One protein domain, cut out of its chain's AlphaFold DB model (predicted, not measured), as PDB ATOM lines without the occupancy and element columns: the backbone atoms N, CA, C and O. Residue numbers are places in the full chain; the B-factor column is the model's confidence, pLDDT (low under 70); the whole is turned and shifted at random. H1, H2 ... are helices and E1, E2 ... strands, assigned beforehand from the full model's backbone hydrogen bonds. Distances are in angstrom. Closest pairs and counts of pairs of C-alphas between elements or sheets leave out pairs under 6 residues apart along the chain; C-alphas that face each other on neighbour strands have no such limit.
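What this domain is: This is residues 37 to 134 of the 381 residues of the protein "RING-type domain-containing protein" of Allomyces macrogynus (strain ATCC 38327) (UniProt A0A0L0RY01). With little regular structure, this is a small four-stranded sheet, curled like part of a barrel, among long loops, with short helix H2 over it and H3 off the sheet. The 98 printed residues include H1 E1 E2 H2 E3 E4 H3, in that order; the antiparallel sheet runs E2 E1 E4 E3. The class is mixed, with 28 residues in named elements; the whole is compact, radius of gyration of the C-alphas 12.8 A, spans 32 by 27 by 27 A.

Where its parts are: E1 is residues 70 to 73, E2 79 to 81, E3 100 to 102, E4 112 to 116, 13.0 A long. H1, 66 to 69, begins at C-alpha (-28.941, -18.807, 20.869); H2 is 82 to 86; H3, 130 to 133, ends at (-30.679, -3.684, 15.926).

How they stand to each other: E1 and E4 are antiparallel at 155 degrees, N 72 to O 115 2.8 A. Hairpin E1 and E2 has N 80 to O 71 at 2.8 A; hairpin E3 and E4, N 114 to O 100 at 2.8 A. H2, its O i to N i+4 pair within hydrogen-bond range, is on the sheet, height 8.7 A; H1 only grazes it.

The domain as a whole: The printed part has no cut. Links H2 to E3 and E4 to H3 are long. Residues 52 to 63 have pLDDT under 70.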
ATOM      1  N   GLU A  37     -32.853 -12.679  12.104       84.69
ATOM      2  CA  GLU A  37     -32.381 -13.825  11.305       84.69
ATOM      3  C   GLU A  37     -31.078 -13.540  10.538       84.69
ATOM      4  O   GLU A  37     -30.366 -14.453  10.139       84.69
ATOM      5  N   TRP A  38     -30.747 -12.265  10.336       86.81
ATOM      6  CA  TRP A  38     -29.526 -11.834   9.651       86.81
ATOM      7  C   TRP A  38     -28.295 -11.792  10.570       86.81
ATOM      8  O   TRP A  38     -27.178 -11.592  10.078       86.81
ATOM      9  N   ILE A  39     -28.474 -11.954  11.888       90.81
ATOM     10  CA  ILE A  39     -27.369 -11.943  12.849       90.81
ATOM     11  C   ILE A  39     -26.456 -13.137  12.582       90.81
ATOM     12  O   ILE A  39     -26.899 -14.270  12.464       90.81
ATOM     13  N   HIS A  40     -25.156 -12.880  12.534       93.56
ATOM     14  CA  HIS A  40     -24.123 -13.904  12.470       93.56
ATOM     15  C   HIS A  40     -22.840 -13.359  13.094       93.56
ATOM     16  O   HIS A  40     -22.665 -12.150  13.251       93.56
ATOM     17  N   CYS A  41     -21.921 -14.248  13.452       95.12
ATOM     18  CA  CYS A  41     -20.609 -13.842  13.937       95.12
ATOM     19  C   CYS A  41     -19.827 -13.236  12.769       95.12
ATOM     20  O   CYS A  41     -19.583 -13.916  11.777       95.12
ATOM     21  N   ASN A  42     -19.379 -11.990  12.874       96.44
ATOM     22  CA  ASN A  42     -18.605 -11.341  11.819       96.44
ATOM     23  C   ASN A  42     -17.212 -11.962  11.618       96.44
ATOM     24  O   ASN A  42     -16.615 -11.745  10.571       96.44
ATOM     25  N   ALA A  43     -16.697 -12.725  12.588       95.56
ATOM     26  CA  ALA A  43     -15.388 -13.375  12.484       95.56
ATOM     27  C   ALA A  43     -15.452 -14.769  11.837       95.56
ATOM     28  O   ALA A  43     -14.629 -15.093  10.987       95.56
ATOM     29  N   CYS A  44     -16.411 -15.611  12.236       95.38
ATOM     30  CA  CYS A  44     -16.513 -16.993  11.741       95.38
ATOM     31  C   CYS A  44     -17.745 -17.261  10.870       95.38
ATOM     32  O   CYS A  44     -17.948 -18.395  10.446       95.38
ATOM     33  N   HIS A  45     -18.579 -16.243  10.639       94.19
ATOM     34  CA  HIS A  45     -19.832 -16.299   9.876       94.19
ATOM     35  C   HIS A  45     -20.847 -17.340  10.365       94.19
ATOM     36  O   HIS A  45     -21.792 -17.665   9.652       94.19
ATOM     37  N   ARG A  46     -20.683 -17.858  11.590       91.88
ATOM     38  CA  ARG A  46     -21.657 -18.762  12.204       91.88
ATOM     39  C   ARG A  46     -22.909 -18.006  12.610       91.88
ATOM     40  O   ARG A  46     -22.831 -16.956  13.249       91.88
ATOM     41  N   ASP A  47     -24.037 -18.602  12.274       89.62
ATOM     42  CA  ASP A  47     -25.367 -18.134  12.623       89.62
ATOM     43  C   ASP A  47     -25.794 -18.740  13.986       89.62
ATOM     44  O   ASP A  47     -25.580 -19.945  14.197       89.62
ATOM     45  N   PRO A  48     -26.348 -17.935  14.921       85.75
ATOM     46  CA  PRO A  48     -26.952 -18.416  16.166       85.75
ATOM     47  C   PRO A  48     -27.979 -19.539  15.963       85.75
ATOM     48  O   PRO A  48     -28.017 -20.473  16.758       85.75
ATOM     49  N   TRP A  49     -28.797 -19.473  14.915       84.44
ATOM     50  CA  TRP A  49     -29.981 -20.321  14.747       84.44
ATOM     51  C   TRP A  49     -29.653 -21.744  14.293       84.44
ATOM     52  O   TRP A  49     -30.363 -22.690  14.628       84.44
ATOM     53  N   THR A  50     -28.564 -21.916  13.546       81.56
ATOM     54  CA  THR A  50     -28.182 -23.205  12.941       81.56
ATOM     55  C   THR A  50     -27.039 -23.907  13.673       81.56
ATOM     56  O   THR A  50     -26.778 -25.091  13.452       81.56
ATOM     57  N   SER A  51     -26.350 -23.206  14.574       75.00
ATOM     58  CA  SER A  51     -25.158 -23.723  15.243       75.00
ATOM     59  C   SER A  51     -25.501 -24.514  16.508       75.00
ATOM     60  O   SER A  51     -25.463 -23.981  17.612       75.00
ATOM     61  N   SER A  52     -25.700 -25.829  16.382       64.31
ATOM     62  CA  SER A  52     -25.959 -26.743  17.518       64.31
ATOM     63  C   SER A  52     -24.837 -26.801  18.572       64.31
ATOM     64  O   SER A  52     -25.008 -27.412  19.622       64.31
ATOM     65  N   ARG A  53     -23.665 -26.218  18.283       62.75
ATOM     66  CA  ARG A  53     -22.491 -26.193  19.174       62.75
ATOM     67  C   ARG A  53     -22.470 -25.009  20.137       62.75
ATOM     68  O   ARG A  53     -21.688 -25.036  21.079       62.75
ATOM     69  N   LEU A  54     -23.299 -23.991  19.913       62.09
ATOM     70  CA  LEU A  54     -23.416 -22.855  20.822       62.09
ATOM     71  C   LEU A  54     -24.380 -23.249  21.943       62.09
ATOM     72  O   LEU A  54     -25.550 -22.888  21.917       62.09
ATOM     73  N   ALA A  55     -23.914 -24.066  22.888       58.84
ATOM     74  CA  ALA A  55     -24.697 -24.368  24.078       58.84
ATOM     75  C   ALA A  55     -24.736 -23.101  24.953       58.84
ATOM     76  O   ALA A  55     -23.682 -22.684  25.441       58.84
ATOM     77  N   PRO A  56     -25.900 -22.447  25.138       58.81
ATOM     78  CA  PRO A  56     -25.983 -21.301  26.028       58.81
ATOM     79  C   PRO A  56     -25.669 -21.748  27.468       58.81
ATOM     80  O   PRO A  56     -25.943 -22.900  27.825       58.81
ATOM     81  N   PRO A  57     -25.109 -20.868  28.317       56.91
ATOM     82  CA  PRO A  57     -24.937 -21.175  29.732       56.91
ATOM     83  C   PRO A  57     -26.295 -21.567  30.337       56.91
ATOM     84  O   PRO A  57     -27.291 -20.863  30.189       56.91
ATOM     85  N   ALA A  58     -26.336 -22.748  30.957       53.47
ATOM     86  CA  ALA A  58     -27.544 -23.546  31.180       53.47
ATOM     87  C   ALA A  58     -28.474 -23.062  32.314       53.47
ATOM     88  O   ALA A  58     -29.208 -23.863  32.891       53.47
ATOM     89  N   THR A  59     -28.468 -21.777  32.671       56.12
ATOM     90  CA  THR A  59     -29.228 -21.282  33.826       56.12
ATOM     91  C   THR A  59     -29.947 -19.966  33.536       56.12
ATOM     92  O   THR A  59     -29.333 -18.936  33.280       56.12
ATOM     93  N   GLY A  60     -31.281 -19.995  33.624       63.19
ATOM     94  CA  GLY A  60     -32.140 -18.807  33.629       63.19
ATOM     95  C   GLY A  60     -33.295 -18.837  32.615       63.19
ATOM     96  O   GLY A  60     -33.374 -19.748  31.796       63.19
ATOM     97  N   PRO A  61     -34.190 -17.830  32.642       60.06
ATOM     98  CA  PRO A  61     -35.342 -17.715  31.732       60.06
ATOM     99  C   PRO A  61     -34.972 -17.633  30.242       60.06
ATOM    100  O   PRO A  61     -35.808 -17.894  29.383       60.06
ATOM    101  N   ALA A  62     -33.726 -17.255  29.943       61.75
ATOM    102  CA  ALA A  62     -33.166 -17.182  28.595       61.75
ATOM    103  C   ALA A  62     -32.433 -18.468  28.163       61.75
ATOM    104  O   ALA A  62     -31.827 -18.497  27.090       61.75
ATOM    105  N   ALA A  63     -32.452 -19.525  28.987       67.25
ATOM    106  CA  ALA A  63     -31.844 -20.806  28.644       67.25
ATOM    107  C   ALA A  63     -32.496 -21.361  27.368       67.25
ATOM    108  O   ALA A  63     -33.683 -21.676  27.345       67.25
ATOM    109  N   GLY A  64     -31.708 -21.444  26.294       71.62
ATOM    110  CA  GLY A  64     -32.160 -21.891  24.975       71.62
ATOM    111  C   GLY A  64     -32.247 -20.791  23.915       71.62
ATOM    112  O   GLY A  64     -32.417 -21.122  22.746       71.62
ATOM    113  N   ASN A  65     -32.080 -19.511  24.267       81.25
ATOM    114  CA  ASN A  65     -31.962 -18.458  23.260       81.25
ATOM    115  C   ASN A  65     -30.524 -18.421  22.704       81.25
ATOM    116  O   ASN A  65     -29.597 -18.101  23.448       81.25
ATOM    117  N   PRO A  66     -30.295 -18.719  21.413       81.69
ATOM    118  CA  PRO A  66     -28.941 -18.807  20.869       81.69
ATOM    119  C   PRO A  66     -28.211 -17.454  20.832       81.69
ATOM    120  O   PRO A  66     -26.979 -17.418  20.790       81.69
ATOM    121  N   LEU A  67     -28.939 -16.332  20.903       85.25
ATOM    122  CA  LEU A  67     -28.352 -14.990  20.939       85.25
ATOM    123  C   LEU A  67     -27.636 -14.679  22.260       85.25
ATOM    124  O   LEU A  67     -26.810 -13.769  22.287       85.25
ATOM    125  N   THR A  68     -27.862 -15.443  23.338       85.44
ATOM    126  CA  THR A  68     -27.106 -15.259  24.593       85.44
ATOM    127  C   THR A  68     -25.620 -15.587  24.434       85.44
ATOM    128  O   THR A  68     -24.815 -15.205  25.275       85.44
ATOM    129  N   ALA A  69     -25.241 -16.301  23.368       86.19
ATOM    130  CA  ALA A  69     -23.849 -16.587  23.034       86.19
ATOM    131  C   ALA A  69     -23.196 -15.490  22.172       86.19
ATOM    132  O   ALA A  69     -22.042 -15.649  21.773       86.19
ATOM    133  N   PHE A  70     -23.897 -14.397  21.853       91.62
ATOM    134  CA  PHE A  70     -23.398 -13.335  20.980       91.62
ATOM    135  C   PHE A  70     -23.145 -12.037  21.736       91.62
ATOM    136  O   PHE A  70     -23.892 -11.639  22.630       91.62
ATOM    137  N   HIS A  71     -22.073 -11.365  21.332       93.75
ATOM    138  CA  HIS A  71     -21.608 -10.127  21.930       93.75
ATOM    139  C   HIS A  71     -21.251  -9.119  20.839       93.75
ATOM    140  O   HIS A  71     -20.798  -9.502  19.761       93.75
ATOM    141  N   VAL A  72     -21.423  -7.831  21.117       94.44
ATOM    142  CA  VAL A  72     -21.026  -6.721  20.247       94.44
ATOM    143  C   VAL A  72     -19.781  -6.057  20.808       94.44
ATOM    144  O   VAL A  72     -19.714  -5.733  21.992       94.44
ATOM    145  N   VAL A  73     -18.798  -5.804  19.948       93.50
ATOM    146  CA  VAL A  73     -17.654  -4.954  20.293       93.50
ATOM    147  C   VAL A  73     -18.073  -3.496  20.117       93.50
ATOM    148  O   VAL A  73     -18.160  -3.001  18.992       93.50
ATOM    149  N   SER A  74     -18.339  -2.803  21.224       89.56
ATOM    150  CA  SER A  74     -18.979  -1.473  21.240       89.56
ATOM    151  C   SER A  74     -18.271  -0.409  20.389       89.56
ATOM    152  O   SER A  74     -18.930   0.444  19.806       89.56
ATOM    153  N   GLY A  75     -16.943  -0.483  20.245       89.94
ATOM    154  CA  GLY A  75     -16.165   0.476  19.451       89.94
ATOM    155  C   GLY A  75     -16.316   0.346  17.930       89.94
ATOM    156  O   GLY A  75     -15.920   1.253  17.204       89.94
ATOM    157  N   CYS A  76     -16.852  -0.769  17.422       93.44
ATOM    158  CA  CYS A  76     -16.971  -1.001  15.975       93.44
ATOM    159  C   CYS A  76     -18.268  -1.693  15.533       93.44
ATOM    160  O   CYS A  76     -18.493  -1.828  14.334       93.44
ATOM    161  N   GLY A  77     -19.112  -2.140  16.465       93.62
ATOM    162  CA  GLY A  77     -20.397  -2.769  16.163       93.62
ATOM    163  C   GLY A  77     -20.306  -4.198  15.613       93.62
ATOM    164  O   GLY A  77     -21.338  -4.780  15.300       93.62
ATOM    165  N   HIS A  78     -19.109  -4.788  15.502       96.12
ATOM    166  CA  HIS A  78     -18.973  -6.179  15.068       96.12
ATOM    167  C   HIS A  78     -19.533  -7.143  16.121       96.12
ATOM    168  O   HIS A  78     -19.208  -7.048  17.307       96.12
ATOM    169  N   LEU A  79     -20.331  -8.097  15.651       95.75
ATOM    170  CA  LEU A  79     -20.916  -9.200  16.399       95.75
ATOM    171  C   LEU A  79     -19.956 -10.386  16.435       95.75
ATOM    172  O   LEU A  79     -19.507 -10.872  15.399       95.75
ATOM    173  N   LEU A  80     -19.668 -10.895  17.627       95.25
ATOM    174  CA  LEU A  80     -18.825 -12.062  17.853       95.25
ATOM    175  C   LEU A  80     -19.610 -13.122  18.620       95.25
ATOM    176  O   LEU A  80     -20.300 -12.815  19.593       95.25
ATOM    177  N   CYS A  81     -19.480 -14.383  18.211       93.81
ATOM    178  CA  CYS A  81     -19.924 -15.491  19.048       93.81
ATOM    179  C   CYS A  81     -18.952 -15.702  20.218       93.81
ATOM    180  O   CYS A  81     -17.780 -15.321  20.149       93.81
ATOM    181  N   HIS A  82     -19.438 -16.353  21.271       91.00
ATOM    182  CA  HIS A  82     -18.683 -16.652  22.483       91.00
ATOM    183  C   HIS A  82     -17.362 -17.376  22.186       91.00
ATOM    184  O   HIS A  82     -16.333 -16.982  22.720       91.00
ATOM    185  N   ASP A  83     -17.357 -18.348  21.265       92.56
ATOM    186  CA  ASP A  83     -16.143 -19.074  20.867       92.56
ATOM    187  C   ASP A  83     -15.068 -18.143  20.281       92.56
ATOM    188  O   ASP A  83     -13.895 -18.228  20.639       92.56
ATOM    189  N   CYS A  84     -15.458 -17.246  19.366       94.06
ATOM    190  CA  CYS A  84     -14.529 -16.299  18.744       94.06
ATOM    191  C   CYS A  84     -14.023 -15.266  19.747       94.06
ATOM    192  O   CYS A  84     -12.869 -14.860  19.660       94.06
ATOM    193  N   LEU A  85     -14.877 -14.858  20.687       92.75
ATOM    194  CA  LEU A  85     -14.499 -13.961  21.767       92.75
ATOM    195  C   LEU A  85     -13.509 -14.633  22.732       92.75
ATOM    196  O   LEU A  85     -12.480 -14.048  23.043       92.75
ATOM    197  N   ALA A  86     -13.776 -15.872  23.153       91.81
ATOM    198  CA  ALA A  86     -12.905 -16.637  24.047       91.81
ATOM    199  C   ALA A  86     -11.549 -16.981  23.407       91.81
ATOM    200  O   ALA A  86     -10.550 -17.145  24.103       91.81
ATOM    201  N   ALA A  87     -11.498 -17.074  22.075       93.19
ATOM    202  CA  ALA A  87     -10.259 -17.269  21.329       93.19
ATOM    203  C   ALA A  87      -9.408 -15.990  21.197       93.19
ATOM    204  O   ALA A  87      -8.285 -16.072  20.699       93.19
ATOM    205  N   CYS A  88      -9.901 -14.813  21.610       92.19
ATOM    206  CA  CYS A  88      -9.130 -13.574  21.553       92.19
ATOM    207  C   CYS A  88      -8.032 -13.563  22.636       92.19
ATOM    208  O   CYS A  88      -8.338 -13.427  23.820       92.19
ATOM    209  N   PRO A  89      -6.736 -13.610  22.267       89.62
ATOM    210  CA  PRO A  89      -5.645 -13.725  23.240       89.62
ATOM    211  C   PRO A  89      -5.405 -12.437  24.042       89.62
ATOM    212  O   PRO A  89      -4.756 -12.460  25.080       89.62
ATOM    213  N   GLN A  90      -5.899 -11.303  23.544       91.19
ATOM    214  CA  GLN A  90      -5.714  -9.970  24.123       91.19
ATOM    215  C   GLN A  90      -6.940  -9.515  24.925       91.19
ATOM    216  O   GLN A  90      -7.185  -8.318  25.053       91.19
ATOM    217  N   GLN A  91      -7.735 -10.460  25.426       92.38
ATOM    218  CA  GLN A  91      -8.848 -10.139  26.301       92.38
ATOM    219  C   GLN A  91      -8.327  -9.547  27.611       92.38
ATOM    220  O   GLN A  91      -7.508 -10.146  28.307       92.38
ATOM    221  N   GLN A  92      -8.802  -8.350  27.928       94.19
ATOM    222  CA  GLN A  92      -8.469  -7.626  29.145       94.19
ATOM    223  C   GLN A  92      -9.750  -7.326  29.918       94.19
ATOM    224  O   GLN A  92     -10.843  -7.308  29.352       94.19
ATOM    225  N   HIS A  93      -9.610  -7.093  31.217       93.94
ATOM    226  CA  HIS A  93     -10.673  -6.516  32.024       93.94
ATOM    227  C   HIS A  93     -10.332  -5.058  32.290       93.94
ATOM    228  O   HIS A  93      -9.221  -4.750  32.724       93.94
ATOM    229  N   ASP A  94     -11.282  -4.178  32.008       91.12
ATOM    230  CA  ASP A  94     -11.208  -2.787  32.423       91.12
ATOM    231  C   ASP A  94     -11.227  -2.739  33.963       91.12
ATOM    232  O   ASP A  94     -12.171  -3.260  34.566       91.12
ATOM    233  N   PRO A  95     -10.195  -2.176  34.620       90.19
ATOM    234  CA  PRO A  95     -10.117  -2.140  36.077       90.19
ATOM    235  C   PRO A  95     -11.212  -1.278  36.717       90.19
ATOM    236  O   PRO A  95     -11.583  -1.546  37.859       90.19
ATOM    237  N   ASP A  96     -11.730  -0.275  36.005       90.88
ATOM    238  CA  ASP A  96     -12.692   0.681  36.556       90.88
ATOM    239  C   ASP A  96     -14.125   0.151  36.452       90.88
ATOM    240  O   ASP A  96     -14.923   0.278  37.382       90.88
ATOM    241  N   THR A  97     -14.457  -0.461  35.314       89.50
ATOM    242  CA  THR A  97     -15.820  -0.939  35.026       89.50
ATOM    243  C   THR A  97     -15.992  -2.444  35.233       89.50
ATOM    244  O   THR A  97     -17.120  -2.932  35.296       89.50
ATOM    245  N   GLY A  98     -14.894  -3.200  35.309       90.12
ATOM    246  CA  GLY A  98     -14.893  -4.664  35.288       90.12
ATOM    247  C   GLY A  98     -15.270  -5.264  33.928       90.12
ATOM    248  O   GLY A  98     -15.289  -6.492  33.783       90.12
ATOM    249  N   ALA A  99     -15.570  -4.429  32.928       90.44
ATOM    250  CA  ALA A  99     -16.015  -4.871  31.618       90.44
ATOM    251  C   ALA A  99     -14.904  -5.621  30.878       90.44
ATOM    252  O   ALA A  99     -13.719  -5.298  30.981       90.44
ATOM    253  N   VAL A 100     -15.296  -6.619  30.093       93.19
ATOM    254  CA  VAL A 100     -14.378  -7.295  29.178       93.19
ATOM    255  C   VAL A 100     -14.089  -6.362  28.008       93.19
ATOM    256  O   VAL A 100     -15.009  -5.920  27.324       93.19
ATOM    257  N   VAL A 101     -12.815  -6.098  27.750       95.75
ATOM    258  CA  VAL A 101     -12.339  -5.274  26.641       95.75
ATOM    259  C   VAL A 101     -11.507  -6.152  25.717       95.75
ATOM    260  O   VAL A 101     -10.608  -6.865  26.166       95.75
ATOM    261  N   VAL A 102     -11.796  -6.106  24.417       94.81
ATOM    262  CA  VAL A 102     -11.031  -6.855  23.409       94.81
ATOM    263  C   VAL A 102     -10.711  -5.973  22.207       94.81
ATOM    264  O   VAL A 102     -11.554  -5.166  21.799       94.81
ATOM    265  N   PRO A 103      -9.523  -6.110  21.594       95.50
ATOM    266  CA  PRO A 103      -9.308  -5.606  20.246       95.50
ATOM    267  C   PRO A 103     -10.183  -6.401  19.281       95.50
ATOM    268  O   PRO A 103     -10.298  -7.624  19.387       95.50
ATOM    269  N   CYS A 104     -10.829  -5.714  18.340       95.62
ATOM    270  CA  CYS A 104     -11.767  -6.386  17.447       95.62
ATOM    271  C   CYS A 104     -11.016  -7.362  16.518       95.62
ATOM    272  O   CYS A 104     -10.177  -6.913  15.740       95.62
ATOM    273  N   PRO A 105     -11.332  -8.670  16.502       94.69
ATOM    274  CA  PRO A 105     -10.654  -9.625  15.624       94.69
ATOM    275  C   PRO A 105     -11.031  -9.461  14.141       94.69
ATOM    276  O   PRO A 105     -10.377 -10.053  13.291       94.69
ATOM    277  N   VAL A 106     -12.074  -8.679  13.827       96.19
ATOM    278  CA  VAL A 106     -12.567  -8.464  12.454       96.19
ATOM    279  C   VAL A 106     -11.877  -7.272  11.795       96.19
ATOM    280  O   VAL A 106     -11.346  -7.395  10.697       96.19
ATOM    281  N   CYS A 107     -11.880  -6.109  12.453       96.44
ATOM    282  CA  CYS A 107     -11.306  -4.880  11.896       96.44
ATOM    283  C   CYS A 107     -10.013  -4.423  12.579       96.44
ATOM    284  O   CYS A 107      -9.466  -3.393  12.195       96.44
ATOM    285  N   HIS A 108      -9.542  -5.147  13.600       95.00
ATOM    286  CA  HIS A 108      -8.359  -4.800  14.394       95.00
ATOM    287  C   HIS A 108      -8.417  -3.401  15.026       95.00
ATOM    288  O   HIS A 108      -7.383  -2.799  15.317       95.00
ATOM    289  N   ALA A 109      -9.629  -2.879  15.253       94.44
ATOM    290  CA  ALA A 109      -9.834  -1.649  16.007       94.44
ATOM    291  C   ALA A 109      -9.279  -1.778  17.433       94.44
ATOM    292  O   ALA A 109      -9.171  -2.884  17.977       94.44
ATOM    293  N   ALA A 110      -8.951  -0.625  18.024       94.38
ATOM    294  CA  ALA A 110      -8.444  -0.531  19.386       94.38
ATOM    295  C   ALA A 110      -9.354  -1.272  20.389       94.38
ATOM    296  O   ALA A 110     -10.559  -1.385  20.140       94.38
ATOM    297  N   PRO A 111      -8.795  -1.771  21.510       95.69
ATOM    298  CA  PRO A 111      -9.566  -2.487  22.515       95.69
ATOM    299  C   PRO A 111     -10.799  -1.693  22.960       95.69
ATOM    300  O   PRO A 111     -10.683  -0.534  23.355       95.69
ATOM    301  N   ALA A 112     -11.974  -2.320  22.879       95.31
ATOM    302  CA  ALA A 112     -13.245  -1.712  23.261       95.31
ATOM    303  C   ALA A 112     -14.092  -2.678  24.110       95.31
ATOM    304  O   ALA A 112     -13.936  -3.898  23.969       95.31
ATOM    305  N   PRO A 113     -14.988  -2.156  24.971       96.00
ATOM    306  CA  PRO A 113     -15.883  -2.977  25.773       96.00
ATOM    307  C   PRO A 113     -16.734  -3.910  24.915       96.00
ATOM    308  O   PRO A 113     -17.255  -3.524  23.861       96.00
ATOM    309  N   VAL A 114     -16.889  -5.132  25.399       94.81
ATOM    310  CA  VAL A 114     -17.724  -6.169  24.809       94.81
ATOM    311  C   VAL A 114     -19.048  -6.207  25.552       94.81
ATOM    312  O   VAL A 114     -19.085  -6.411  26.764       94.81
ATOM    313  N   LEU A 115     -20.135  -6.008  24.816       94.31
ATOM    314  CA  LEU A 115     -21.485  -5.935  25.361       94.31
ATOM    315  C   LEU A 115     -22.280  -7.167  24.920       94.31
ATOM    316  O   LEU A 115     -22.245  -7.506  23.734       94.31
ATOM    317  N   PRO A 116     -22.993  -7.860  25.820       92.31
ATOM    318  CA  PRO A 116     -23.858  -8.959  25.414       92.31
ATOM    319  C   PRO A 116     -25.023  -8.423  24.569       92.31
ATOM    320  O   PRO A 116     -25.538  -7.337  24.827       92.31
ATOM    321  N   VAL A 117     -25.446  -9.179  23.551       91.31
ATOM    322  CA  VAL A 117     -26.585  -8.779  22.699       91.31
ATOM    323  C   VAL A 117     -27.886  -8.753  23.502       91.31
ATOM    324  O   VAL A 117     -28.684  -7.830  23.356       91.31
ATOM    325  N   LEU A 118     -28.084  -9.752  24.363       89.25
ATOM    326  CA  LEU A 118     -29.230  -9.854  25.260       89.25
ATOM    327  C   LEU A 118     -28.817  -9.580  26.704       89.25
ATOM    328  O   LEU A 118     -27.720  -9.950  27.124       89.25
ATOM    329  N   VAL A 119     -29.721  -8.999  27.491       86.62
ATOM    330  CA  VAL A 119     -29.519  -8.867  28.937       86.62
ATOM    331  C   VAL A 119     -29.488 -10.270  29.563       86.62
ATOM    332  O   VAL A 119     -30.438 -11.036  29.349       86.62
ATOM    333  N   PRO A 120     -28.448 -10.624  30.347       81.75
ATOM    334  CA  PRO A 120     -28.318 -11.947  30.950       81.75
ATOM    335  C   PRO A 120     -29.586 -12.391  31.688       81.75
ATOM    336  O   PRO A 120     -30.134 -11.663  32.512       81.75
ATOM    337  N   GLY A 121     -30.058 -13.603  31.385       79.12
ATOM    338  CA  GLY A 121     -31.273 -14.165  31.984       79.12
ATOM    339  C   GLY A 121     -32.589 -13.647  31.394       79.12
ATOM    340  O   GLY A 121     -33.648 -14.060  31.858       79.12
ATOM    341  N   THR A 122     -32.560 -12.803  30.359       83.75
ATOM    342  CA  THR A 122     -33.767 -12.314  29.673       83.75
ATOM    343  C   THR A 122     -33.672 -12.495  28.152       83.75
ATOM    344  O   THR A 122     -32.592 -12.701  27.605       83.75
ATOM    345  N   ASN A 123     -34.809 -12.381  27.459       82.75
ATOM    346  CA  ASN A 123     -34.871 -12.323  25.991       82.75
ATOM    347  C   ASN A 123     -34.892 -10.879  25.454       82.75
ATOM    348  O   ASN A 123     -35.284 -10.656  24.314       82.75
ATOM    349  N   GLN A 124     -34.529  -9.891  26.277       87.44
ATOM    350  CA  GLN A 124     -34.513  -8.487  25.872       87.44
ATOM    351  C   GLN A 124     -33.122  -8.095  25.374       87.44
ATOM    352  O   GLN A 124     -32.117  -8.496  25.963       87.44
ATOM    353  N   LEU A 125     -33.071  -7.311  24.295       87.38
ATOM    354  CA  LEU A 125     -31.834  -6.685  23.831       87.38
ATOM    355  C   LEU A 125     -31.269  -5.791  24.935       87.38
ATOM    356  O   LEU A 125     -32.020  -5.064  25.581       87.38
ATOM    357  N   ALA A 126     -29.955  -5.836  25.136       89.44
ATOM    358  CA  ALA A 126     -29.290  -4.899  26.031       89.44
ATOM    359  C   ALA A 126     -29.496  -3.461  25.533       89.44
ATOM    360  O   ALA A 126     -29.326  -3.197  24.341       89.44
ATOM    361  N   ASP A 127     -29.845  -2.537  26.432       90.50
ATOM    362  CA  ASP A 127     -30.211  -1.154  26.083       90.50
ATOM    363  C   ASP A 127     -29.124  -0.442  25.265       90.50
ATOM    364  O   ASP A 127     -29.424   0.239  24.283       90.50
ATOM    365  N   ASP A 128     -27.855  -0.670  25.610       89.38
ATOM    366  CA  ASP A 128     -26.701  -0.084  24.919       89.38
ATOM    367  C   ASP A 128     -26.518  -0.620  23.491       89.38
ATOM    368  O   ASP A 128     -25.893   0.024  22.646       89.38
ATOM    369  N   VAL A 129     -27.060  -1.807  23.211       90.50
ATOM    370  CA  VAL A 129     -26.916  -2.489  21.924       90.50
ATOM    371  C   VAL A 129     -28.187  -2.383  21.076       90.50
ATOM    372  O   VAL A 129     -28.128  -2.435  19.846       90.50
ATOM    373  N   ALA A 130     -29.342  -2.152  21.703       89.81
ATOM    374  CA  ALA A 130     -30.632  -2.008  21.037       89.81
ATOM    375  C   ALA A 130     -30.624  -1.033  19.835       89.81
ATOM    376  O   ALA A 130     -31.249  -1.359  18.820       89.81
ATOM    377  N   PRO A 131     -29.905   0.114  19.852       87.81
ATOM    378  CA  PRO A 131     -29.823   1.005  18.694       87.81
ATOM    379  C   PRO A 131     -29.260   0.352  17.423       87.81
ATOM    380  O   PRO A 131     -29.718   0.690  16.333       87.81
ATOM    381  N   TYR A 132     -28.323  -0.596  17.541       85.88
ATOM    382  CA  TYR A 132     -27.714  -1.281  16.390       85.88
ATOM    383  C   TYR A 132     -28.669  -2.260  15.704       85.88
ATOM    384  O   TYR A 132     -28.502  -2.560  14.525       85.88
ATOM    385  N   PHE A 133     -29.685  -2.734  16.427       87.81
ATOM    386  CA  PHE A 133     -30.679  -3.684  15.926       87.81
ATOM    387  C   PHE A 133     -31.984  -3.024  15.484       87.81
ATOM    388  O   PHE A 133     -32.917  -3.715  15.080       87.81
ATOM    389  N   ARG A 134     -32.073  -1.689  15.535       86.38
ATOM    390  CA  ARG A 134     -33.251  -0.986  15.021       86.38
ATOM    391  C   ARG A 134     -33.391  -1.211  13.515       86.38
ATOM    392  O   ARG A 134     -32.388  -1.078  12.809       86.38
TER     393      ARG A 134